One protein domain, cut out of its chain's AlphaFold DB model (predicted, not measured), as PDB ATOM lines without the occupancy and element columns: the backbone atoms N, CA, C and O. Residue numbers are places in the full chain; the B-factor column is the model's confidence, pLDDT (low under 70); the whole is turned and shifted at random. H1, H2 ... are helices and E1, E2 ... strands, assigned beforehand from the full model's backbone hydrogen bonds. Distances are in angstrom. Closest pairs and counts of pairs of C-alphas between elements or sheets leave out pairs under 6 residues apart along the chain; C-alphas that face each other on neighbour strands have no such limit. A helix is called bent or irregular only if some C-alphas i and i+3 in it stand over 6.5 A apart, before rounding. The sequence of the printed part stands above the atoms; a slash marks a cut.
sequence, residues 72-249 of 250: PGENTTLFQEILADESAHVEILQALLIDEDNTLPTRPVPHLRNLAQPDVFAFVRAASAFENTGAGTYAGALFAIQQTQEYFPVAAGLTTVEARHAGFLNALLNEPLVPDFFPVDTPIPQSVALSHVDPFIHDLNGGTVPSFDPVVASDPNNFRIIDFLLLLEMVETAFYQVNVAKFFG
ATOM      1  N   PRO A  72     168.589 165.882 121.205       88.00
ATOM      2  CA  PRO A  72     168.800 166.447 119.873       88.00
ATOM      3  C   PRO A  72     169.316 165.418 118.851       88.00
ATOM      4  O   PRO A  72     170.391 164.854 119.044       88.00
ATOM      5  N   GLY A  73     168.582 165.223 117.753       88.31
ATOM      6  CA  GLY A  73     168.916 164.278 116.679       88.31
ATOM      7  C   GLY A  73     168.484 162.828 116.926       88.31
ATOM      8  O   GLY A  73     168.644 161.996 116.033       88.31
ATOM      9  N   GLU A  74     167.921 162.520 118.094       93.12
ATOM     10  CA  GLU A  74     167.485 161.174 118.468       93.12
ATOM     11  C   GLU A  74     166.415 160.638 117.517       93.12
ATOM     12  O   GLU A  74     166.463 159.472 117.137       93.12
ATOM     13  N   ASN A  75     165.484 161.486 117.067       94.62
ATOM     14  CA  ASN A  75     164.425 161.028 116.168       94.62
ATOM     15  C   ASN A  75     165.006 160.511 114.845       94.62
ATOM     16  O   ASN A  75     164.566 159.478 114.354       94.62
ATOM     17  N   THR A  76     166.022 161.178 114.290       94.88
ATOM     18  CA  THR A  76     166.712 160.707 113.079       94.88
ATOM     19  C   THR A  76     167.315 159.322 113.293       94.88
ATOM     20  O   THR A  76     167.115 158.443 112.460       94.88
ATOM     21  N   THR A  77     168.014 159.116 114.412       95.81
ATOM     22  CA  THR A  77     168.620 157.824 114.759       95.81
ATOM     23  C   THR A  77     167.562 156.734 114.909       95.81
ATOM     24  O   THR A  77     167.692 155.679 114.299       95.81
ATOM     25  N   LEU A  78     166.488 157.000 115.657       97.00
ATOM     26  CA  LEU A  78     165.434 156.017 115.916       97.00
ATOM     27  C   LEU A  78     164.639 155.667 114.653       97.00
ATOM     28  O   LEU A  78     164.338 154.504 114.429       97.00
ATOM     29  N   PHE A  79     164.353 156.630 113.772       97.81
ATOM     30  CA  PHE A  79     163.713 156.326 112.486       97.81
ATOM     31  C   PHE A  79     164.625 155.539 111.534       97.81
ATOM     32  O   PHE A  79     164.129 154.750 110.732       97.81
ATOM     33  N   GLN A  80     165.945 155.742 111.601       97.69
ATOM     34  CA  GLN A  80     166.907 154.920 110.863       97.69
ATOM     35  C   GLN A  80     167.017 153.505 111.445       97.69
ATOM     36  O   GLN A  80     167.186 152.562 110.677       97.69
ATOM     37  N   GLU A  81     166.915 153.361 112.768       97.94
ATOM     38  CA  GLU A  81     166.854 152.063 113.448       97.94
ATOM     39  C   GLU A  81     165.617 151.280 113.016       97.94
ATOM     40  O   GLU A  81     165.783 150.188 112.487       97.94
ATOM     41  N   ILE A  82     164.425 151.882 113.105       98.50
ATOM     42  CA  ILE A  82     163.174 151.253 112.657       98.50
ATOM     43  C   ILE A  82     163.296 150.800 111.200       98.50
ATOM     44  O   ILE A  82     163.118 149.631 110.901       98.50
ATOM     45  N   LEU A  83     163.724 151.681 110.285       98.50
ATOM     46  CA  LEU A  83     163.922 151.302 108.879       98.50
ATOM     47  C   LEU A  83     164.867 150.094 108.697       98.50
ATOM     48  O   LEU A  83     164.663 149.274 107.794       98.50
ATOM     49  N   ALA A  84     165.936 150.015 109.492       98.50
ATOM     50  CA  ALA A  84     166.868 148.896 109.433       98.50
ATOM     51  C   ALA A  84     166.231 147.600 109.954       98.50
ATOM     52  O   ALA A  84     166.446 146.550 109.350       98.50
ATOM     53  N   ASP A  85     165.442 147.691 111.023       98.56
ATOM     54  CA  ASP A  85     164.721 146.565 111.606       98.56
ATOM     55  C   ASP A  85     163.638 146.053 110.642       98.56
ATOM     56  O   ASP A  85     163.669 144.871 110.311       98.56
ATOM     57  N   GLU A  86     162.821 146.929 110.039       98.31
ATOM     58  CA  GLU A  86     161.822 146.543 109.022       98.31
ATOM     59  C   GLU A  86     162.464 145.827 107.823       98.31
ATOM     60  O   GLU A  86     162.012 144.779 107.350       98.31
ATOM     61  N   SER A  87     163.604 146.346 107.353       97.94
ATOM     62  CA  SER A  87     164.353 145.704 106.267       97.94
ATOM     63  C   SER A  87     164.848 144.308 106.675       97.94
ATOM     64  O   SER A  87     164.800 143.374 105.871       97.94
ATOM     65  N   ALA A  88     165.297 144.144 107.923       98.44
ATOM     66  CA  ALA A  88     165.730 142.857 108.456       98.44
ATOM     67  C   ALA A  88     164.552 141.894 108.687       98.44
ATOM     68  O   ALA A  88     164.712 140.692 108.473       98.44
ATOM     69  N   HIS A  89     163.369 142.384 109.068       98.00
ATOM     70  CA  HIS A  89     162.159 141.573 109.206       98.00
ATOM     71  C   HIS A  89     161.808 140.885 107.884       98.00
ATOM     72  O   HIS A  89     161.615 139.665 107.858       98.00
ATOM     73  N   VAL A  90     161.831 141.623 106.765       97.88
ATOM     74  CA  VAL A  90     161.628 141.055 105.419       97.88
ATOM     75  C   VAL A  90     162.615 139.917 105.145       97.88
ATOM     76  O   VAL A  90     162.200 138.843 104.703       97.88
ATOM     77  N   GLU A  91     163.907 140.118 105.419       97.62
ATOM     78  CA  GLU A  91     164.944 139.099 105.204       97.62
ATOM     79  C   GLU A  91     164.731 137.859 106.087       97.62
ATOM     80  O   GLU A  91     164.821 136.727 105.605       97.62
ATOM     81  N   ILE A  92     164.401 138.059 107.366       96.94
ATOM     82  CA  ILE A  92     164.130 136.987 108.330       96.94
ATOM     83  C   ILE A  92     162.933 136.147 107.876       96.94
ATOM     84  O   ILE A  92     163.019 134.917 107.841       96.94
ATOM     85  N   LEU A  93     161.821 136.785 107.499       96.25
ATOM     86  CA  LEU A  93     160.617 136.083 107.052       96.25
ATOM     87  C   LEU A  93     160.844 135.361 105.722       96.25
ATOM     88  O   LEU A  93     160.411 134.219 105.564       96.25
ATOM     89  N   GLN A  94     161.561 135.978 104.778       96.38
ATOM     90  CA  GLN A  94     161.959 135.306 103.538       96.38
ATOM     91  C   GLN A  94     162.800 134.066 103.827       96.38
ATOM     92  O   GLN A  94     162.563 133.026 103.219       96.38
ATOM     93  N   ALA A  95     163.738 134.151 104.772       95.31
ATOM     94  CA  ALA A  95     164.570 133.023 105.154       95.31
ATOM     95  C   ALA A  95     163.749 131.886 105.782       95.31
ATOM     96  O   ALA A  95     163.950 130.732 105.411       95.31
ATOM     97  N   LEU A  96     162.776 132.196 106.648       93.38
ATOM     98  CA  LEU A  96     161.849 131.203 107.211       93.38
ATOM     99  C   LEU A  96     160.982 130.509 106.148       93.38
ATOM    100  O   LEU A  96     160.573 129.369 106.341       93.38
ATOM    101  N   LEU A  97     160.702 131.166 105.018       94.75
ATOM    102  CA  LEU A  97     159.981 130.546 103.900       94.75
ATOM    103  C   LEU A  97     160.866 129.624 103.045       94.75
ATOM    104  O   LEU A  97     160.324 128.873 102.230       94.75
ATOM    105  N   ILE A  98     162.195 129.651 103.207       93.81
ATOM    106  CA  ILE A  98     163.122 128.710 102.559       93.81
ATOM    107  C   ILE A  98     163.164 127.424 103.394       93.81
ATOM    108  O   ILE A  98     164.133 127.125 104.091       93.81
ATOM    109  N   ASP A  99     162.088 126.655 103.296       91.69
ATOM    110  CA  ASP A  99     161.895 125.385 103.991       91.69
ATOM    111  C   ASP A  99     161.459 124.305 102.987       91.69
ATOM    112  O   ASP A  99     160.748 124.592 102.023       91.69
ATOM    113  N   GLU A 100     161.905 123.062 103.186       92.62
ATOM    114  CA  GLU A 100     161.581 121.939 102.298       92.62
ATOM    115  C   GLU A 100     160.111 121.509 102.396       92.62
ATOM    116  O   GLU A 100     159.555 121.004 101.418       92.62
ATOM    117  N   ASP A 101     159.472 121.773 103.538       92.44
ATOM    118  CA  ASP A 101     158.056 121.497 103.773       92.44
ATOM    119  C   ASP A 101     157.146 122.656 103.312       92.44
ATOM    120  O   ASP A 101     155.913 122.525 103.306       92.44
ATOM    121  N   ASN A 102     157.722 123.790 102.886       94.69
ATOM    122  CA  ASN A 102     156.951 124.916 102.373       94.69
ATOM    123  C   ASN A 102     156.426 124.631 100.958       94.69
ATOM    124  O   ASN A 102     157.177 124.483  99.995       94.69
ATOM    125  N   THR A 103     155.102 124.621 100.817       94.50
ATOM    126  CA  THR A 103     154.412 124.388  99.537       94.50
ATOM    127  C   THR A 103     153.874 125.665  98.892       94.50
ATOM    128  O   THR A 103     153.271 125.603  97.817       94.50
ATOM    129  N   LEU A 104     154.057 126.824  99.532       95.38
ATOM    130  CA  LEU A 104     153.628 128.105  98.984       95.38
ATOM    131  C   LEU A 104     154.553 128.539  97.835       95.38
ATOM    132  O   LEU A 104     155.762 128.307  97.888       95.38
ATOM    133  N   PRO A 105     154.016 129.191  96.787       93.62
ATOM    134  CA  PRO A 105     154.860 129.818  95.782       93.62
ATOM    135  C   PRO A 105     155.670 130.956  96.414       93.62
ATOM    136  O   PRO A 105     155.192 131.639  97.319       93.62
ATOM    137  N   THR A 106     156.872 131.210  95.896       93.38
ATOM    138  CA  THR A 106     157.655 132.385  96.295       93.38
ATOM    139  C   THR A 106     156.847 133.660  96.060       93.38
ATOM    140  O   THR A 106     156.369 133.893  94.947       93.38
ATOM    141  N   ARG A 107     156.716 134.491  97.098       94.12
ATOM    142  CA  ARG A 107     155.998 135.766  97.028       94.12
ATOM    143  C   ARG A 107     156.768 136.785  96.179       94.12
ATOM    144  O   ARG A 107     157.890 137.141  96.542       94.12
ATOM    145  N   PRO A 108     156.183 137.297  95.081       95.81
ATOM    146  CA  PRO A 108     156.745 138.435  94.366       95.81
ATOM    147  C   PRO A 108     156.670 139.703  95.220       95.81
ATOM    148  O   PRO A 108     155.724 139.883  95.988       95.81
ATOM    149  N   VAL A 109     157.627 140.612  95.034       95.75
ATOM    150  CA  VAL A 109     157.547 141.958  95.618       95.75
ATOM    151  C   VAL A 109     156.350 142.689  94.990       95.75
ATOM    152  O   VAL A 109     156.285 142.753  93.753       95.75
ATOM    153  N   PRO A 110     155.401 143.213  95.790       97.94
ATOM    154  CA  PRO A 110     154.235 143.919  95.273       97.94
ATOM    155  C   PRO A 110     154.628 145.259  94.643       97.94
ATOM    156  O   PRO A 110     155.607 145.896  95.035       97.94
ATOM    157  N   HIS A 111     153.823 145.733  93.696       98.25
ATOM    158  CA  HIS A 111     153.917 147.112  93.236       98.25
ATOM    159  C   HIS A 111     153.173 148.012  94.219       98.25
ATOM    160  O   HIS A 111     151.993 147.795  94.501       98.25
ATOM    161  N   LEU A 112     153.855 149.034  94.730       98.44
ATOM    162  CA  LEU A 112     153.330 149.905  95.778       98.44
ATOM    163  C   LEU A 112     152.989 151.304  95.253       98.44
ATOM    164  O   LEU A 112     153.504 151.763  94.234       98.44
ATOM    165  N   ARG A 113     152.097 151.989  95.967       97.88
ATOM    166  CA  ARG A 113     151.592 153.335  95.666       97.88
ATOM    167  C   ARG A 113     151.397 154.131  96.955       97.88
ATOM    168  O   ARG A 113     151.372 153.570  98.040       97.88
ATOM    169  N   ASN A 114     151.212 155.445  96.829       96.88
ATOM    170  CA  ASN A 114     150.797 156.328  97.932       96.88
ATOM    171  C   ASN A 114     151.709 156.323  99.183       96.88
ATOM    172  O   ASN A 114     151.274 156.733 100.254       96.88
ATOM    173  N   LEU A 115     152.971 155.894  99.059       98.25
ATOM    174  CA  LEU A 115     153.890 155.765 100.198       98.25
ATOM    175  C   LEU A 115     154.315 157.126 100.775       98.25
ATOM    176  O   LEU A 115     154.370 157.304 101.989       98.25
ATOM    177  N   ALA A 116     154.604 158.102  99.911       98.00
ATOM    178  CA  ALA A 116     155.131 159.400 100.322       98.00
ATOM    179  C   ALA A 116     154.095 160.225 101.100       98.00
ATOM    180  O   ALA A 116     153.053 160.598 100.561       98.00
ATOM    181  N   GLN A 117     154.424 160.582 102.339       97.25
ATOM    182  CA  GLN A 117     153.554 161.379 103.199       97.25
ATOM    183  C   GLN A 117     153.789 162.880 103.006       97.25
ATOM    184  O   GLN A 117     154.912 163.298 102.707       97.25
ATOM    185  N   PRO A 118     152.749 163.722 103.135       96.44
ATOM    186  CA  PRO A 118     152.852 165.153 102.852       96.44
ATOM    187  C   PRO A 118     153.774 165.887 103.832       96.44
ATOM    188  O   PRO A 118     154.543 166.750 103.412       96.44
ATOM    189  N   ASP A 119     153.749 165.499 105.105       95.38
ATOM    190  CA  ASP A 119     154.521 166.095 106.188       95.38
ATOM    191  C   ASP A 119     154.927 165.038 107.227       95.38
ATOM    192  O   ASP A 119     154.471 163.891 107.187       95.38
ATOM    193  N   VAL A 120     155.798 165.432 108.157       95.31
ATOM    194  CA  VAL A 120     156.352 164.519 109.160       95.31
ATOM    195  C   VAL A 120     155.280 163.978 110.117       95.31
ATOM    196  O   VAL A 120     155.360 162.827 110.522       95.31
ATOM    197  N   PHE A 121     154.229 164.738 110.440       95.25
ATOM    198  CA  PHE A 121     153.153 164.246 111.309       95.25
ATOM    199  C   PHE A 121     152.227 163.271 110.580       95.25
ATOM    200  O   PHE A 121     151.683 162.358 111.197       95.25
ATOM    201  N   ALA A 122     152.013 163.446 109.276       96.38
ATOM    202  CA  ALA A 122     151.345 162.449 108.448       96.38
ATOM    203  C   ALA A 122     152.172 161.157 108.370       96.38
ATOM    204  O   ALA A 122     151.602 160.080 108.515       96.38
ATOM    205  N   PHE A 123     153.502 161.270 108.257       97.62
ATOM    206  CA  PHE A 123     154.406 160.125 108.368       97.62
ATOM    207  C   PHE A 123     154.273 159.402 109.706       97.62
ATOM    208  O   PHE A 123     153.905 158.235 109.699       97.62
ATOM    209  N   VAL A 124     154.471 160.083 110.838       97.88
ATOM    210  CA  VAL A 124     154.414 159.430 112.159       97.88
ATOM    211  C   VAL A 124     153.038 158.828 112.452       97.88
ATOM    212  O   VAL A 124     152.964 157.759 113.045       97.88
ATOM    213  N   ARG A 125     151.938 159.457 112.013       97.19
ATOM    214  CA  ARG A 125     150.589 158.882 112.178       97.19
ATOM    215  C   ARG A 125     150.393 157.596 111.386       97.19
ATOM    216  O   ARG A 125     149.822 156.651 111.916       97.19
ATOM    217  N   ALA A 126     150.830 157.570 110.131       97.44
ATOM    218  CA  ALA A 126     150.742 156.367 109.314       97.44
ATOM    219  C   ALA A 126     151.702 155.275 109.816       97.44
ATOM    220  O   ALA A 126     151.280 154.133 109.927       97.44
ATOM    221  N   ALA A 127     152.927 155.638 110.210       98.19
ATOM    222  CA  ALA A 127     153.888 154.736 110.843       98.19
ATOM    223  C   ALA A 127     153.306 154.110 112.120       98.19
ATOM    224  O   ALA A 127     153.230 152.899 112.231       98.19
ATOM    225  N   SER A 128     152.771 154.924 113.041       97.81
ATOM    226  CA  SER A 128     152.099 154.430 114.254       97.81
ATOM    227  C   SER A 128     150.978 153.445 113.909       97.81
ATOM    228  O   SER A 128     150.849 152.409 114.555       97.81
ATOM    229  N   ALA A 129     150.180 153.721 112.873       96.31
ATOM    230  CA  ALA A 129     149.134 152.798 112.448       96.31
ATOM    231  C   ALA A 129     149.694 151.470 111.912       96.31
ATOM    232  O   ALA A 129     149.102 150.432 112.212       96.31
ATOM    233  N   PHE A 130     150.796 151.482 111.155       97.75
ATOM    234  CA  PHE A 130     151.448 150.258 110.687       97.75
ATOM    235  C   PHE A 130     152.004 149.436 111.849       97.75
ATOM    236  O   PHE A 130     151.525 148.327 112.041       97.75
ATOM    237  N   GLU A 131     152.823 150.017 112.722       98.00
ATOM    238  CA  GLU A 131     153.457 149.287 113.832       98.00
ATOM    239  C   GLU A 131     152.438 148.712 114.832       98.00
ATOM    240  O   GLU A 131     152.554 147.577 115.290       98.00
ATOM    241  N   ASN A 132     151.369 149.458 115.161       96.69
ATOM    242  CA  ASN A 132     150.288 148.902 115.990       96.69
ATOM    243  C   ASN A 132     149.552 147.764 115.246       96.69
ATOM    244  O   ASN A 132     149.080 146.814 115.872       96.69
ATOM    245  N   THR A 133     149.448 147.846 113.914       95.94
ATOM    246  CA  THR A 133     148.874 146.779 113.078       95.94
ATOM    247  C   THR A 133     149.771 145.550 113.046       95.94
ATOM    248  O   THR A 133     149.253 144.445 113.225       95.94
ATOM    249  N   GLY A 134     151.077 145.728 112.850       95.81
ATOM    250  CA  GLY A 134     152.097 144.689 112.914       95.81
ATOM    251  C   GLY A 134     152.048 143.985 114.261       95.81
ATOM    252  O   GLY A 134     151.675 142.810 114.318       95.81
ATOM    253  N   ALA A 135     152.263 144.718 115.358       96.00
ATOM    254  CA  ALA A 135     152.247 144.193 116.727       96.00
ATOM    255  C   ALA A 135     150.994 143.349 117.027       96.00
ATOM    256  O   ALA A 135     151.098 142.189 117.441       96.00
ATOM    257  N   GLY A 136     149.800 143.883 116.742       94.88
ATOM    258  CA  GLY A 136     148.543 143.167 116.957       94.88
ATOM    259  C   GLY A 136     148.366 141.950 116.040       94.88
ATOM    260  O   GLY A 136     147.812 140.928 116.461       94.88
ATOM    261  N   THR A 137     148.830 142.023 114.792       95.88
ATOM    262  CA  THR A 137     148.745 140.908 113.834       95.88
ATOM    263  C   THR A 137     149.674 139.772 114.237       95.88
ATOM    264  O   THR A 137     149.223 138.628 114.322       95.88
ATOM    265  N   TYR A 138     150.941 140.073 114.537       94.56
ATOM    266  CA  TYR A 138     151.897 139.085 115.030       94.56
ATOM    267  C   TYR A 138     151.381 138.432 116.313       94.56
ATOM    268  O   TYR A 138     151.308 137.204 116.382       94.56
ATOM    269  N   ALA A 139     150.922 139.229 117.286       93.69
ATOM    270  CA  ALA A 139     150.367 138.719 118.537       93.69
ATOM    271  C   ALA A 139     149.187 137.756 118.310       93.69
ATOM    272  O   ALA A 139     149.096 136.719 118.969       93.69
ATOM    273  N   GLY A 140     148.298 138.065 117.362       91.94
ATOM    274  CA  GLY A 140     147.207 137.173 116.968       91.94
ATOM    275  C   GLY A 140     147.683 135.900 116.272       91.94
ATOM    276  O   GLY A 140     147.158 134.816 116.532       91.94
ATOM    277  N   ALA A 141     148.697 136.010 115.419       92.94
ATOM    278  CA  ALA A 141     149.255 134.882 114.691       92.94
ATOM    279  C   ALA A 141     149.966 133.873 115.609       92.94
ATOM    280  O   ALA A 141     149.908 132.673 115.338       92.94
ATOM    281  N   LEU A 142     150.555 134.317 116.731       92.25
ATOM    282  CA  LEU A 142     151.223 133.441 117.707       92.25
ATOM    283  C   LEU A 142     150.337 132.282 118.193       92.25
ATOM    284  O   LEU A 142     150.853 131.202 118.480       92.25
ATOM    285  N   PHE A 143     149.015 132.469 118.263       90.12
ATOM    286  CA  PHE A 143     148.080 131.421 118.688       90.12
ATOM    287  C   PHE A 143     147.947 130.263 117.691       90.12
ATOM    288  O   PHE A 143     147.513 129.176 118.075       90.12
ATOM    289  N   ALA A 144     148.317 130.485 116.432       92.94
ATOM    290  CA  ALA A 144     148.189 129.526 115.344       92.94
ATOM    291  C   ALA A 144     149.545 128.969 114.866       92.94
ATOM    292  O   ALA A 144     149.587 128.240 113.875       92.94
ATOM    293  N   ILE A 145     150.645 129.264 115.574       91.56
ATOM    294  CA  ILE A 145     151.971 128.705 115.278       91.56
ATOM    295  C   ILE A 145     152.162 127.366 116.001       91.56
ATOM    296  O   ILE A 145     152.121 127.293 117.229       91.56
ATOM    297  N   GLN A 146     152.434 126.302 115.241       90.31
ATOM    298  CA  GLN A 146     152.727 124.969 115.784       90.31
ATOM    299  C   GLN A 146     154.212 124.773 116.134       90.31
ATOM    300  O   GLN A 146     154.539 124.102 117.115       90.31
ATOM    301  N   GLN A 147     155.126 125.324 115.331       83.56
ATOM    302  CA  GLN A 147     156.563 125.077 115.477       83.56
ATOM    303  C   GLN A 147     157.182 125.971 116.555       83.56
ATOM    304  O   GLN A 147     157.608 127.102 116.313       83.56
ATOM    305  N   THR A 148     157.265 125.435 117.771       85.00
ATOM    306  CA  THR A 148     157.680 126.184 118.966       85.00
ATOM    307  C   THR A 148     159.183 126.429 119.093       85.00
ATOM    308  O   THR A 148     159.594 127.243 119.914       85.00
ATOM    309  N   GLN A 149     160.013 125.739 118.307       84.81
ATOM    310  CA  GLN A 149     161.472 125.803 118.443       84.81
ATOM    311  C   GLN A 149     162.141 126.821 117.512       84.81
ATOM    312  O   GLN A 149     163.271 127.224 117.777       84.81
ATOM    313  N   GLU A 150     161.465 127.212 116.434       86.06
ATOM    314  CA  GLU A 150     162.038 128.047 115.374       86.06
ATOM    315  C   GLU A 150     161.094 129.191 115.001       86.06
ATOM    316  O   GLU A 150     161.460 130.351 115.146       86.06
ATOM    317  N   TYR A 151     159.840 128.893 114.655       89.00
ATOM    318  CA  TYR A 151     158.931 129.907 114.116       89.00
ATOM    319  C   TYR A 151     158.316 130.735 115.240       89.00
ATOM    320  O   TYR A 151     158.270 131.959 115.155       89.00
ATOM    321  N   PHE A 152     157.895 130.083 116.331       91.38
ATOM    322  CA  PHE A 152     157.330 130.789 117.479       91.38
ATOM    323  C   PHE A 152     158.323 131.774 118.120       91.38
ATOM    324  O   PHE A 152     157.928 132.918 118.327       91.38
ATOM    325  N   PRO A 153     159.593 131.413 118.421       91.25
ATOM    326  CA  PRO A 153     160.536 132.363 119.011       91.25
ATOM    327  C   PRO A 153     160.819 133.563 118.104       91.25
ATOM    328  O   PRO A 153     160.915 134.677 118.610       91.25
ATOM    329  N   VAL A 154     160.909 133.352 116.784       91.19
ATOM    330  CA  VAL A 154     161.109 134.446 115.823       91.19
ATOM    331  C   VAL A 154     159.880 135.351 115.771       91.19
ATOM    332  O   VAL A 154     160.014 136.549 115.992       91.19
ATOM    333  N   ALA A 155     158.680 134.796 115.578       92.00
ATOM    334  CA  ALA A 155     157.443 135.577 115.546       92.00
ATOM    335  C   ALA A 155     157.200 136.340 116.860       92.00
ATOM    336  O   ALA A 155     156.780 137.496 116.840       92.00
ATOM    337  N   ALA A 156     157.501 135.725 118.007       94.06
ATOM    338  CA  ALA A 156     157.414 136.387 119.305       94.06
ATOM    339  C   ALA A 156     158.434 137.528 119.413       94.06
ATOM    340  O   ALA A 156     158.091 138.602 119.898       94.06
ATOM    341  N   GLY A 157     159.663 137.313 118.933       96.06
ATOM    342  CA  GLY A 157     160.700 138.339 118.845       96.06
ATOM    343  C   GLY A 157     160.243 139.550 118.036       96.06
ATOM    344  O   GLY A 157     160.250 140.653 118.586       96.06
ATOM    345  N   LEU A 158     159.764 139.318 116.807       95.69
ATOM    346  CA  LEU A 158     159.205 140.340 115.914       95.69
ATOM    347  C   LEU A 158     158.076 141.107 116.607       95.69
ATOM    348  O   LEU A 158     158.190 142.312 116.782       95.69
ATOM    349  N   THR A 159     157.091 140.406 117.188       95.88
ATOM    350  CA  THR A 159     156.002 141.036 117.970       95.88
ATOM    351  C   THR A 159     156.527 142.039 119.008       95.88
ATOM    352  O   THR A 159     155.935 143.093 119.222       95.88
ATOM    353  N   THR A 160     157.634 141.720 119.698       96.75
ATOM    354  CA  THR A 160     158.195 142.635 120.704       96.75
ATOM    355  C   THR A 160     158.912 143.843 120.113       96.75
ATOM    356  O   THR A 160     159.030 144.848 120.811       96.75
ATOM    357  N   VAL A 161     159.454 143.739 118.901       98.12
ATOM    358  CA  VAL A 161     160.108 144.847 118.192       98.12
ATOM    359  C   VAL A 161     159.039 145.818 117.694       98.12
ATOM    360  O   VAL A 161     159.035 146.959 118.152       98.12
ATOM    361  N   GLU A 162     158.040 145.314 116.967       97.75
ATOM    362  CA  GLU A 162     156.846 146.059 116.530       97.75
ATOM    363  C   GLU A 162     156.200 146.840 117.686       97.75
ATOM    364  O   GLU A 162     155.936 148.038 117.616       97.75
ATOM    365  N   ALA A 163     156.005 146.187 118.839       96.88
ATOM    366  CA  ALA A 163     155.410 146.837 120.005       96.88
ATOM    367  C   ALA A 163     156.278 147.984 120.574       96.88
ATOM    368  O   ALA A 163     155.747 148.939 121.149       96.88
ATOM    369  N   ARG A 164     157.613 147.919 120.441       97.94
ATOM    370  CA  ARG A 164     158.522 149.008 120.850       97.94
ATOM    371  C   ARG A 164     158.461 150.169 119.864       97.94
ATOM    372  O   ARG A 164     158.400 151.315 120.316       97.94
ATOM    373  N   HIS A 165     158.429 149.882 118.566       98.38
ATOM    374  CA  HIS A 165     158.242 150.889 117.523       98.38
ATOM    375  C   HIS A 165     156.900 151.611 117.701       98.38
ATOM    376  O   HIS A 165     156.870 152.837 117.846       98.38
ATOM    377  N   ALA A 166     155.805 150.854 117.833       97.56
ATOM    378  CA  ALA A 166     154.468 151.374 118.101       97.56
ATOM    379  C   ALA A 166     154.453 152.279 119.340       97.56
ATOM    380  O   ALA A 166     153.977 153.412 119.280       97.56
ATOM    381  N   GLY A 167     155.047 151.827 120.452       96.19
ATOM    382  CA  GLY A 167     155.138 152.615 121.681       96.19
ATOM    383  C   GLY A 167     155.888 153.939 121.502       96.19
ATOM    384  O   GLY A 167     155.429 154.977 121.989       96.19
ATOM    385  N   PHE A 168     157.011 153.931 120.781       97.06
ATOM    386  CA  PHE A 168     157.765 155.143 120.453       97.06
ATOM    387  C   PHE A 168     156.941 156.119 119.602       97.06
ATOM    388  O   PHE A 168     156.825 157.299 119.948       97.06
ATOM    389  N   LEU A 169     156.319 155.643 118.523       97.69
ATOM    390  CA  LEU A 169     155.537 156.489 117.620       97.69
ATOM    391  C   LEU A 169     154.284 157.042 118.301       97.69
ATOM    392  O   LEU A 169     153.960 158.219 118.135       97.69
ATOM    393  N   ASN A 170     153.619 156.235 119.128       95.94
ATOM    394  CA  ASN A 170     152.495 156.682 119.945       95.94
ATOM    395  C   ASN A 170     152.937 157.816 120.889       95.94
ATOM    396  O   ASN A 170     152.267 158.848 120.973       95.94
ATOM    397  N   ALA A 171     154.111 157.699 121.520       94.62
ATOM    398  CA  ALA A 171     154.657 158.764 122.361       94.62
ATOM    399  C   ALA A 171     154.929 160.061 121.575       94.62
ATOM    400  O   ALA A 171     154.622 161.149 122.069       94.62
ATOM    401  N   LEU A 172     155.434 159.969 120.336       94.75
ATOM    402  CA  LEU A 172     155.623 161.138 119.466       94.75
ATOM    403  C   LEU A 172     154.306 161.853 119.128       94.75
ATOM    404  O   LEU A 172     154.286 163.074 118.951       94.75
ATOM    405  N   LEU A 173     153.208 161.099 119.055       94.25
ATOM    406  CA  LEU A 173     151.858 161.606 118.810       94.25
ATOM    407  C   LEU A 173     151.137 162.051 120.087       94.25
ATOM    408  O   LEU A 173     150.014 162.548 120.005       94.25
ATOM    409  N   ASN A 174     151.788 161.937 121.250       92.19
ATOM    410  CA  ASN A 174     151.180 162.167 122.559       92.19
ATOM    411  C   ASN A 174     149.948 161.263 122.794       92.19
ATOM    412  O   ASN A 174     148.951 161.684 123.388       92.19
ATOM    413  N   GLU A 175     150.041 160.023 122.322       92.31
ATOM    414  CA  GLU A 175     149.083 158.939 122.524       92.31
ATOM    415  C   GLU A 175     149.608 157.940 123.578       92.31
ATOM    416  O   GLU A 175     150.796 157.949 123.924       92.31
ATOM    417  N   PRO A 176     148.743 157.074 124.134       91.75
ATOM    418  CA  PRO A 176     149.162 156.005 125.039       91.75
ATOM    419  C   PRO A 176     150.162 155.048 124.375       91.75
ATOM    420  O   PRO A 176     149.984 154.680 123.220       91.75
ATOM    421  N   LEU A 177     151.177 154.586 125.121       92.19
ATOM    422  CA  LEU A 177     152.185 153.646 124.595       92.19
ATOM    423  C   LEU A 177     151.549 152.370 124.028       92.19
ATOM    424  O   LEU A 177     151.946 151.909 122.967       92.19
ATOM    425  N   VAL A 178     150.541 151.848 124.728       90.12
ATOM    426  CA  VAL A 178     149.658 150.780 124.249       90.12
ATOM    427  C   VAL A 178     148.281 151.402 124.024       90.12
ATOM    428  O   VAL A 178     147.800 152.077 124.949       90.12
ATOM    429  N   PRO A 179     147.637 151.192 122.859       84.31
ATOM    430  CA  PRO A 179     146.306 151.718 122.579       84.31
ATOM    431  C   PRO A 179     145.310 151.474 123.722       84.31
ATOM    432  O   PRO A 179     145.360 150.465 124.429       84.31
ATOM    433  N   ASP A 180     144.425 152.447 123.941       80.31
ATOM    434  CA  ASP A 180     143.389 152.423 124.984       80.31
ATOM    435  C   ASP A 180     143.899 152.244 126.432       80.31
ATOM    436  O   ASP A 180     143.123 151.907 127.329       80.31
ATOM    437  N   PHE A 181     145.191 152.497 126.693       75.69
ATOM    438  CA  PHE A 181     145.845 152.249 127.990       75.69
ATOM    439  C   PHE A 181     145.704 150.796 128.469       75.69
ATOM    440  O   PHE A 181     145.719 150.523 129.676       75.69
ATOM    441  N   PHE A 182     145.529 149.852 127.543       83.00
ATOM    442  CA  PHE A 182     145.304 148.466 127.915       83.00
ATOM    443  C   PHE A 182     146.604 147.839 128.453       83.00
ATOM    444  O   PHE A 182     147.686 148.098 127.928       83.00
ATOM    445  N   PRO A 183     146.548 146.997 129.501       85.75
ATOM    446  CA  PRO A 183     147.743 146.350 130.054       85.75
ATOM    447  C   PRO A 183     148.278 145.186 129.197       85.75
ATOM    448  O   PRO A 183     149.240 144.532 129.597       85.75
ATOM    449  N   VAL A 184     147.622 144.879 128.075       82.50
ATOM    450  CA  VAL A 184     147.915 143.768 127.158       82.50
ATOM    451  C   VAL A 184     147.556 144.220 125.743       82.50
ATOM    452  O   VAL A 184     146.514 144.836 125.542       82.50
ATOM    453  N   ASP A 185     148.386 143.918 124.756       83.94
ATOM    454  CA  ASP A 185     148.033 144.263 123.382       83.94
ATOM    455  C   ASP A 185     146.843 143.424 122.876       83.94
ATOM    456  O   ASP A 185     146.621 142.292 123.327       83.94
ATOM    457  N   THR A 186     146.051 143.979 121.962       86.62
ATOM    458  CA  THR A 186     144.866 143.307 121.415       86.62
ATOM    459  C   THR A 186     145.178 142.729 120.038       86.62
ATOM    460  O   THR A 186     145.512 143.485 119.129       86.62
ATOM    461  N   PRO A 187     145.007 141.409 119.831       92.50
ATOM    462  CA  PRO A 187     145.171 140.804 118.518       92.50
ATOM    463  C   PRO A 187     144.331 141.481 117.432       92.50
ATOM    464  O   PRO A 187     143.121 141.662 117.594       92.50
ATOM    465  N   ILE A 188     144.960 141.781 116.297       94.00
ATOM    466  CA  ILE A 188     144.294 142.356 115.128       94.00
ATOM    467  C   ILE A 188     143.976 141.235 114.130       94.00
ATOM    468  O   ILE A 188     144.865 140.473 113.746       94.00
ATOM    469  N   PRO A 189     142.712 141.097 113.682       94.81
ATOM    470  CA  PRO A 189     142.368 140.129 112.650       94.81
ATOM    471  C   PRO A 189     143.079 140.436 111.329       94.81
ATOM    472  O   PRO A 189     143.110 141.583 110.888       94.81
ATOM    473  N   GLN A 190     143.534 139.396 110.630       95.19
ATOM    474  CA  GLN A 190     144.246 139.533 109.352       95.19
ATOM    475  C   GLN A 190     143.482 140.369 108.304       95.19
ATOM    476  O   GLN A 190     144.083 141.087 107.517       95.19
ATOM    477  N   SER A 191     142.144 140.323 108.294       95.88
ATOM    478  CA  SER A 191     141.327 141.127 107.376       95.88
ATOM    479  C   SER A 191     141.410 142.624 107.671       95.88
ATOM    480  O   SER A 191     141.380 143.434 106.749       95.88
ATOM    481  N   VAL A 192     141.525 142.988 108.950       95.94
ATOM    482  CA  VAL A 192     141.722 144.373 109.379       95.94
ATOM    483  C   VAL A 192     143.135 144.814 109.011       95.94
ATOM    484  O   VAL A 192     143.282 145.856 108.379       95.94
ATOM    485  N   ALA A 193     144.144 143.980 109.277       96.69
ATOM    486  CA  ALA A 193     145.523 144.264 108.886       96.69
ATOM    487  C   ALA A 193     145.664 144.493 107.371       96.69
ATOM    488  O   ALA A 193     146.211 145.510 106.946       96.69
ATOM    489  N   LEU A 194     145.061 143.627 106.546       96.44
ATOM    490  CA  LEU A 194     145.015 143.816 105.090       96.44
ATOM    491  C   LEU A 194     144.356 145.139 104.693       96.44
ATOM    492  O   LEU A 194     144.836 145.809 103.784       96.44
ATOM    493  N   SER A 195     143.279 145.540 105.373       96.31
ATOM    494  CA  SER A 195     142.596 146.802 105.069       96.31
ATOM    495  C   SER A 195     143.450 148.042 105.359       96.31
ATOM    496  O   SER A 195     143.248 149.075 104.723       96.31
ATOM    497  N   HIS A 196     144.414 147.946 106.281       95.19
ATOM    498  CA  HIS A 196     145.330 149.041 106.595       95.19
ATOM    499  C   HIS A 196     146.437 149.186 105.538       95.19
ATOM    500  O   HIS A 196     146.824 150.310 105.219       95.19
ATOM    501  N   VAL A 197     146.900 148.078 104.943       96.06
ATOM    502  CA  VAL A 197     147.954 148.095 103.908       96.06
ATOM    503  C   VAL A 197     147.423 148.243 102.475       96.06
ATOM    504  O   VAL A 197     148.126 148.774 101.617       96.06
ATOM    505  N   ASP A 198     146.180 147.838 102.194       96.19
ATOM    506  CA  ASP A 198     145.571 147.876 100.850       96.19
ATOM    507  C   ASP A 198     145.666 149.241 100.121       96.19
ATOM    508  O   ASP A 198     145.985 149.274  98.923       96.19
ATOM    509  N   PRO A 199     145.508 150.403 100.794       96.88
ATOM    510  CA  PRO A 199     145.676 151.704 100.144       96.88
ATOM    511  C   PRO A 199     147.055 151.911  99.494       96.88
ATOM    512  O   PRO A 199     147.171 152.692  98.538       96.88
ATOM    513  N   PHE A 200     148.074 151.187  99.967       97.88
ATOM    514  CA  PHE A 200     149.464 151.269  99.524       97.88
ATOM    515  C   PHE A 200     149.850 150.203  98.494       97.88
ATOM    516  O   PHE A 200     150.907 150.318  97.877       97.88
ATOM    517  N   ILE A 201     149.001 149.207  98.240       98.12
ATOM    518  CA  ILE A 201     149.276 148.133  97.277       98.12
ATOM    519  C   ILE A 201     148.615 148.472  95.941       98.12
ATOM    520  O   ILE A 201     147.393 148.497  95.831       98.12
ATOM    521  N   HIS A 202     149.407 148.729  94.897       97.94
ATOM    522  CA  HIS A 202     148.881 148.865  93.537       97.94
ATOM    523  C   HIS A 202     148.409 147.514  92.995       97.94
ATOM    524  O   HIS A 202     147.248 147.382  92.606       97.94
ATOM    525  N   ASP A 203     149.298 146.524  93.019       97.81
ATOM    526  CA  ASP A 203     149.019 145.129  92.690       97.81
ATOM    527  C   ASP A 203     150.072 144.203  93.323       97.81
ATOM    528  O   ASP A 203     151.148 144.640  93.728       97.81
ATOM    529  N   LEU A 204     149.763 142.906  93.404       97.50
ATOM    530  CA  LEU A 204     150.626 141.891  94.024       97.50
ATOM    531  C   LEU A 204     151.661 141.289  93.062       97.50
ATOM    532  O   LEU A 204     152.224 140.237  93.360       97.50
ATOM    533  N   ASN A 205     151.882 141.907  91.898       97.31
ATOM    534  CA  ASN A 205     152.864 141.483  90.902       97.31
ATOM    535  C   ASN A 205     152.715 139.996  90.510       97.31
ATOM    536  O   ASN A 205     153.664 139.215  90.500       97.31
ATOM    537  N   GLY A 206     151.470 139.580  90.253       94.81
ATOM    538  CA  GLY A 206     151.109 138.191  89.936       94.81
ATOM    539  C   GLY A 206     150.986 137.251  91.143       94.81
ATOM    540  O   GLY A 206     150.573 136.106  90.969       94.81
ATOM    541  N   GLY A 207     151.299 137.718  92.354       93.62
ATOM    542  CA  GLY A 207     151.066 136.996  93.602       93.62
ATOM    543  C   GLY A 207     149.597 136.978  94.036       93.62
ATOM    544  O   GLY A 207     148.746 137.699  93.512       93.62
ATOM    545  N   THR A 208     149.297 136.153  95.039       93.81
ATOM    546  CA  THR A 208     147.968 136.062  95.661       93.81
ATOM    547  C   THR A 208     147.914 136.829  96.977       93.81
ATOM    548  O   THR A 208     148.930 136.960  97.673       93.81
ATOM    549  N   VAL A 209     146.715 137.295  97.345       94.88
ATOM    550  CA  VAL A 209     146.456 137.849  98.681       94.88
ATOM    551  C   VAL A 209     146.732 136.737  99.702       94.88
ATOM    552  O   VAL A 209     146.087 135.688  99.610       94.88
ATOM    553  N   PRO A 210     147.708 136.903 100.611       96.00
ATOM    554  CA  PRO A 210     147.991 135.895 101.618       96.00
ATOM    555  C   PRO A 210     146.833 135.791 102.607       96.00
ATOM    556  O   PRO A 210     146.119 136.759 102.870       96.00
ATOM    557  N   SER A 211     146.680 134.606 103.186       96.50
ATOM    558  CA  SER A 211     145.761 134.377 104.295       96.50
ATOM    559  C   SER A 211     146.170 133.134 105.071       96.50
ATOM    560  O   SER A 211     146.562 132.132 104.456       96.50
ATOM    561  N   PHE A 212     145.973 133.158 106.383       96.50
ATOM    562  CA  PHE A 212     146.199 132.025 107.279       96.50
ATOM    563  C   PHE A 212     144.936 131.682 108.079       96.50
ATOM    564  O   PHE A 212     143.987 132.461 108.134       96.50
ATOM    565  N   ASP A 213     144.897 130.507 108.695       96.19
ATOM    566  CA  ASP A 213     143.830 130.129 109.618       96.19
ATOM    567  C   ASP A 213     144.199 130.590 111.043       96.19
ATOM    568  O   ASP A 213     145.215 130.144 111.577       96.19
ATOM    569  N   PRO A 214     143.424 131.480 111.689       93.31
ATOM    570  CA  PRO A 214     143.787 132.030 112.995       93.31
ATOM    571  C   PRO A 214     143.597 131.047 114.162       93.31
ATOM    572  O   PRO A 214     143.931 131.390 115.293       93.31
ATOM    573  N   VAL A 215     143.027 129.859 113.932       93.00
ATOM    574  CA  VAL A 215     142.739 128.873 114.989       93.00
ATOM    575  C   VAL A 215     143.379 127.506 114.751       93.00
ATOM    576  O   VAL A 215     143.368 126.666 115.653       93.00
ATOM    577  N   VAL A 216     143.948 127.260 113.569       94.81
ATOM    578  CA  VAL A 216     144.612 125.992 113.243       94.81
ATOM    579  C   VAL A 216     146.122 126.109 113.423       94.81
ATOM    580  O   VAL A 216     146.824 126.662 112.582       94.81
ATOM    581  N   ALA A 217     146.648 125.493 114.478       94.50
ATOM    582  CA  ALA A 217     148.083 125.257 114.605       94.50
ATOM    583  C   ALA A 217     148.489 124.061 113.729       94.50
ATOM    584  O   ALA A 217     148.079 122.933 113.995       94.50
ATOM    585  N   SER A 218     149.246 124.315 112.657       93.38
ATOM    586  CA  SER A 218     149.810 123.281 111.776       93.38
ATOM    587  C   SER A 218     151.011 123.813 110.996       93.38
ATOM    588  O   SER A 218     151.084 125.013 110.740       93.38
ATOM    589  N   ASP A 219     151.912 122.934 110.554       90.88
ATOM    590  CA  ASP A 219     153.096 123.346 109.784       90.88
ATOM    591  C   ASP A 219     152.739 124.093 108.482       90.88
ATOM    592  O   ASP A 219     153.258 125.191 108.276       90.88
ATOM    593  N   PRO A 220     151.760 123.641 107.662       94.81
ATOM    594  CA  PRO A 220     151.300 124.418 106.509       94.81
ATOM    595  C   PRO A 220     150.752 125.802 106.870       94.81
ATOM    596  O   PRO A 220     150.856 126.738 106.078       94.81
ATOM    597  N   ASN A 221     150.132 125.938 108.046       95.69
ATOM    598  CA  ASN A 221     149.599 127.220 108.487       95.69
ATOM    599  C   ASN A 221     150.696 128.162 108.994       95.69
ATOM    600  O   ASN A 221     150.581 129.365 108.780       95.69
ATOM    601  N   ASN A 222     151.791 127.636 109.555       95.31
ATOM    602  CA  ASN A 222     152.964 128.442 109.898       95.31
ATOM    603  C   ASN A 222     153.488 129.187 108.660       95.31
ATOM    604  O   ASN A 222     153.670 130.399 108.709       95.31
ATOM    605  N   PHE A 223     153.641 128.502 107.519       95.94
ATOM    606  CA  PHE A 223     154.081 129.146 106.273       95.94
ATOM    607  C   PHE A 223     153.117 130.229 105.793       95.94
ATOM    608  O   PHE A 223     153.554 131.274 105.326       95.94
ATOM    609  N   ARG A 224     151.806 130.016 105.941       97.06
ATOM    610  CA  ARG A 224     150.788 131.020 105.588       97.06
ATOM    611  C   ARG A 224     150.846 132.247 106.490       97.06
ATOM    612  O   ARG A 224     150.608 133.349 106.010       97.06
ATOM    613  N   ILE A 225     151.144 132.053 107.773       96.69
ATOM    614  CA  ILE A 225     151.374 133.138 108.728       96.69
ATOM    615  C   ILE A 225     152.597 133.950 108.292       96.69
ATOM    616  O   ILE A 225     152.480 135.156 108.109       96.69
ATOM    617  N   ILE A 226     153.739 133.297 108.054       96.19
ATOM    618  CA  ILE A 226     154.977 133.974 107.633       96.19
ATOM    619  C   ILE A 226     154.791 134.690 106.286       96.19
ATOM    620  O   ILE A 226     155.190 135.840 106.145       96.19
ATOM    621  N   ASP A 227     154.129 134.060 105.314       97.44
ATOM    622  CA  ASP A 227     153.828 134.655 104.005       97.44
ATOM    623  C   ASP A 227     152.872 135.860 104.096       97.44
ATOM    624  O   ASP A 227     152.990 136.815 103.327       97.44
ATOM    625  N   PHE A 228     151.937 135.836 105.051       97.75
ATOM    626  CA  PHE A 228     151.064 136.969 105.348       97.75
ATOM    627  C   PHE A 228     151.833 138.140 105.948       97.75
ATOM    628  O   PHE A 228     151.707 139.265 105.466       97.75
ATOM    629  N   LEU A 229     152.642 137.866 106.970       97.00
ATOM    630  CA  LEU A 229     153.458 138.871 107.646       97.00
ATOM    631  C   LEU A 229     154.464 139.486 106.671       97.00
ATOM    632  O   LEU A 229     154.583 140.702 106.616       97.00
ATOM    633  N   LEU A 230     155.055 138.678 105.785       97.81
ATOM    634  CA  LEU A 230     155.978 139.153 104.756       97.81
ATOM    635  C   LEU A 230     155.358 140.226 103.851       97.81
ATOM    636  O   LEU A 230     156.048 141.158 103.451       97.81
ATOM    637  N   LEU A 231     154.066 140.123 103.518       98.12
ATOM    638  CA  LEU A 231     153.398 141.178 102.754       98.12
ATOM    639  C   LEU A 231     153.309 142.486 103.551       98.12
ATOM    640  O   LEU A 231     153.497 143.545 102.955       98.12
ATOM    641  N   LEU A 232     153.009 142.417 104.852       98.00
ATOM    642  CA  LEU A 232     152.950 143.604 105.708       98.00
ATOM    643  C   LEU A 232     154.330 144.271 105.778       98.00
ATOM    644  O   LEU A 232     154.447 145.433 105.392       98.00
ATOM    645  N   GLU A 233     155.370 143.497 106.097       98.12
ATOM    646  CA  GLU A 233     156.757 143.977 106.184       98.12
ATOM    647  C   GLU A 233     157.253 144.591 104.868       98.12
ATOM    648  O   GLU A 233     157.941 145.609 104.856       98.12
ATOM    649  N   MET A 234     156.881 144.017 103.714       98.25
ATOM    650  CA  MET A 234     157.248 144.574 102.405       98.25
ATOM    651  C   MET A 234     156.632 145.960 102.166       98.25
ATOM    652  O   MET A 234     157.274 146.826 101.565       98.25
ATOM    653  N   VAL A 235     155.381 146.168 102.592       98.50
ATOM    654  CA  VAL A 235     154.697 147.464 102.473       98.50
ATOM    655  C   VAL A 235     155.314 148.469 103.443       98.50
ATOM    656  O   VAL A 235     155.624 149.593 103.038       98.50
ATOM    657  N   GLU A 236     155.523 148.057 104.690       98.31
ATOM    658  CA  GLU A 236     156.059 148.878 105.773       98.31
ATOM    659  C   GLU A 236     157.508 149.302 105.519       98.31
ATOM    660  O   GLU A 236     157.806 150.499 105.493       98.31
ATOM    661  N   THR A 237     158.384 148.363 105.159       98.56
ATOM    662  CA  THR A 237     159.768 148.650 104.755       98.56
ATOM    663  C   THR A 237     159.815 149.701 103.647       98.56
ATOM    664  O   THR A 237     160.544 150.690 103.742       98.56
ATOM    665  N   ALA A 238     159.017 149.540 102.587       98.56
ATOM    666  CA  ALA A 238     158.993 150.502 101.486       98.56
ATOM    667  C   ALA A 238     158.443 151.871 101.923       98.56
ATOM    668  O   ALA A 238     158.915 152.918 101.465       98.56
ATOM    669  N   PHE A 239     157.453 151.879 102.816       98.69
ATOM    670  CA  PHE A 239     156.913 153.096 103.404       98.69
ATOM    671  C   PHE A 239     157.979 153.857 104.207       98.69
ATOM    672  O   PHE A 239     158.153 155.066 103.991       98.69
ATOM    673  N   TYR A 240     158.743 153.169 105.058       98.62
ATOM    674  CA  TYR A 240     159.854 153.762 105.799       98.62
ATOM    675  C   TYR A 240     160.979 154.228 104.875       98.62
ATOM    676  O   TYR A 240     161.435 155.359 105.020       98.62
ATOM    677  N   GLN A 241     161.372 153.446 103.865       98.44
ATOM    678  CA  GLN A 241     162.423 153.841 102.913       98.44
ATOM    679  C   GLN A 241     162.127 155.200 102.266       98.44
ATOM    680  O   GLN A 241     163.000 156.067 102.188       98.44
ATOM    681  N   VAL A 242     160.879 155.417 101.840       98.31
ATOM    682  CA  VAL A 242     160.454 156.678 101.221       98.31
ATOM    683  C   VAL A 242     160.456 157.830 102.227       98.31
ATOM    684  O   VAL A 242     160.954 158.919 101.928       98.31
ATOM    685  N   ASN A 243     159.873 157.629 103.410       98.38
ATOM    686  CA  ASN A 243     159.612 158.730 104.337       98.38
ATOM    687  C   ASN A 243     160.806 159.061 105.241       98.38
ATOM    688  O   ASN A 243     161.042 160.241 105.506       98.38
ATOM    689  N   VAL A 244     161.611 158.074 105.640       98.00
ATOM    690  CA  VAL A 244     162.857 158.302 106.386       98.00
ATOM    691  C   VAL A 244     163.847 159.075 105.525       98.00
ATOM    692  O   VAL A 244     164.362 160.097 105.971       98.00
ATOM    693  N   ALA A 245     164.030 158.696 104.257       96.94
ATOM    694  CA  ALA A 245     164.862 159.469 103.335       96.94
ATOM    695  C   ALA A 245     164.344 160.908 103.155       96.94
ATOM    696  O   ALA A 245     165.124 161.858 103.129       96.94
ATOM    697  N   LYS A 246     163.020 161.095 103.070       96.31
ATOM    698  CA  LYS A 246     162.409 162.417 102.877       96.31
ATOM    699  C   LYS A 246     162.561 163.343 104.088       96.31
ATOM    700  O   LYS A 246     162.801 164.535 103.902       96.31
ATOM    701  N   PHE A 247     162.345 162.837 105.300       95.31
ATOM    702  CA  PHE A 247     162.245 163.670 106.505       95.31
ATOM    703  C   PHE A 247     163.492 163.630 107.397       95.31
ATOM    704  O   PHE A 247     163.693 164.551 108.184       95.31
ATOM    705  N   PHE A 248     164.338 162.609 107.243       93.19
ATOM    706  CA  PHE A 248     165.490 162.325 108.106       93.19
ATOM    707  C   PHE A 248     166.766 161.967 107.311       93.19
ATOM    708  O   PHE A 248     167.738 161.483 107.889       93.19
ATOM    709  N   GLY A 249     166.775 162.195 105.989       79.25
ATOM    710  CA  GLY A 249     167.805 161.700 105.068       79.25
ATOM    711  C   GLY A 249     169.123 162.475 104.980       79.25
ATOM    712  O   GLY A 249     170.059 161.912 104.427       79.25
TER     713      GLY A 249
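AT A GLANCE: This is residues 72 to 249 of the 250 residues of an uncharacterized protein of Paludisphaera borealis (UniProt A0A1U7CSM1). Four long helices, H1, H3, H2 and H5, stand side by side as a four-helix bundle, each running opposite ways to its neighbours round the ring, which is nearly closed, with its thinnest contact between H1 and H3. A short fifth helix, H4, packs on the outside of H2 and H5, and the small strand E1 follows it, paired with residues 111 to 112 of the long link that runs back the length of the bundle from H1 to H2. The printed part has 178 residues, with five named helices and one named strand in the order H1, H2, H3, H4, E1, H5, and its class is mostly helix. It is compact, with a radius of gyration of the C-alphas of 15.8 A, and its C-alphas span 48 by 38 by 25 A along the three main axes.

HOW THE PARTS SIT: Begin with H5, residues 219 to 248, the longest helix and the one whose centre is nearest to the mean of the C-alphas, at 4.9 A. Next look for H1, residues 74 to 96: H1 and H5 touch, closest at the C-alphas of Glu 86 and Thr 237, 5.2 A apart, with a shallow tilt of 28 degrees, opposite ways. H5 also touches H2, residues 120 to 144, closest at the C-alphas of Val 120 and Phe 247, 6.5 A apart, with a shallow tilt of 13 degrees, opposite ways. H2 and H5 are both hubs, touching three other helices each. From H2 step to H3, residues 151 to 172: they form a helical hairpin with a shallow tilt of 28 degrees, and their closest C-alphas, those of Glu 131 and Ala 166, are 4.9 A apart. H3 and H1 only just touch, with 3 pairs of C-alphas within 8 A, closest at Ile 82 and His 165, 6.9 A. H3 and H5 are close but not clearly touching, while H1 and H2 are apart. H4, residues 190 to 200, touches H2 with residues 129 to 137 of H2 alone, closest at the C-alphas of Thr 133 and Ala 193, 5.9 A. It touches H5 with residues 232 to 235 of H5 alone, closest at the C-alphas of Val 197 and Val 235, 6.9 A, with a shallow tilt of 34.8 degrees, only just short of steep. These five helices are a bundle, helices gathered side by side, and their packing is mostly aligned. E1, residues 201 to 203, pairs with no named strand, but residues 111 to 112 pair with it, antiparallel. In the backbones of H1 and H3 every O i to N i+4 pair is within hydrogen-bond range; in H2 it is 19 of 21, in H4 5 of 7 and in H5 25 of 26.

IN THESE COORDINATES: Find C-alpha 219 at (153.096, 123.346, 109.784); from there H5 runs 40.9 A to C-alpha 248 at (165.490, 162.325, 108.106). H1 begins at C-alpha 74, (167.485, 161.174, 118.468), and covers 32.5 A to C-alpha 96. H2 covers 36.5 A from residue 120 to 144, and is neither bent nor irregular, but only just: C-alphas 140 and 143 are 6.1 A apart. H3 covers 31.9 A from residue 151 to 172. H4, from 190 to 200, is only just irregular, with C-alphas 196 and 199 7.0 A apart, and E1 follows it from 201 to 203.

THE WHOLE: The two C-alphas farthest apart are those of Pro 72 and Asp 101, at 48.9 A. The printed part has no cut. Look for the long links at residues 97 to 119, 173 to 189 and 204 to 218; H2 to H3 is a short link and H4 to E1 a tight one. The mean pLDDT of the printed part is 94.8, and no printed residue is under 70.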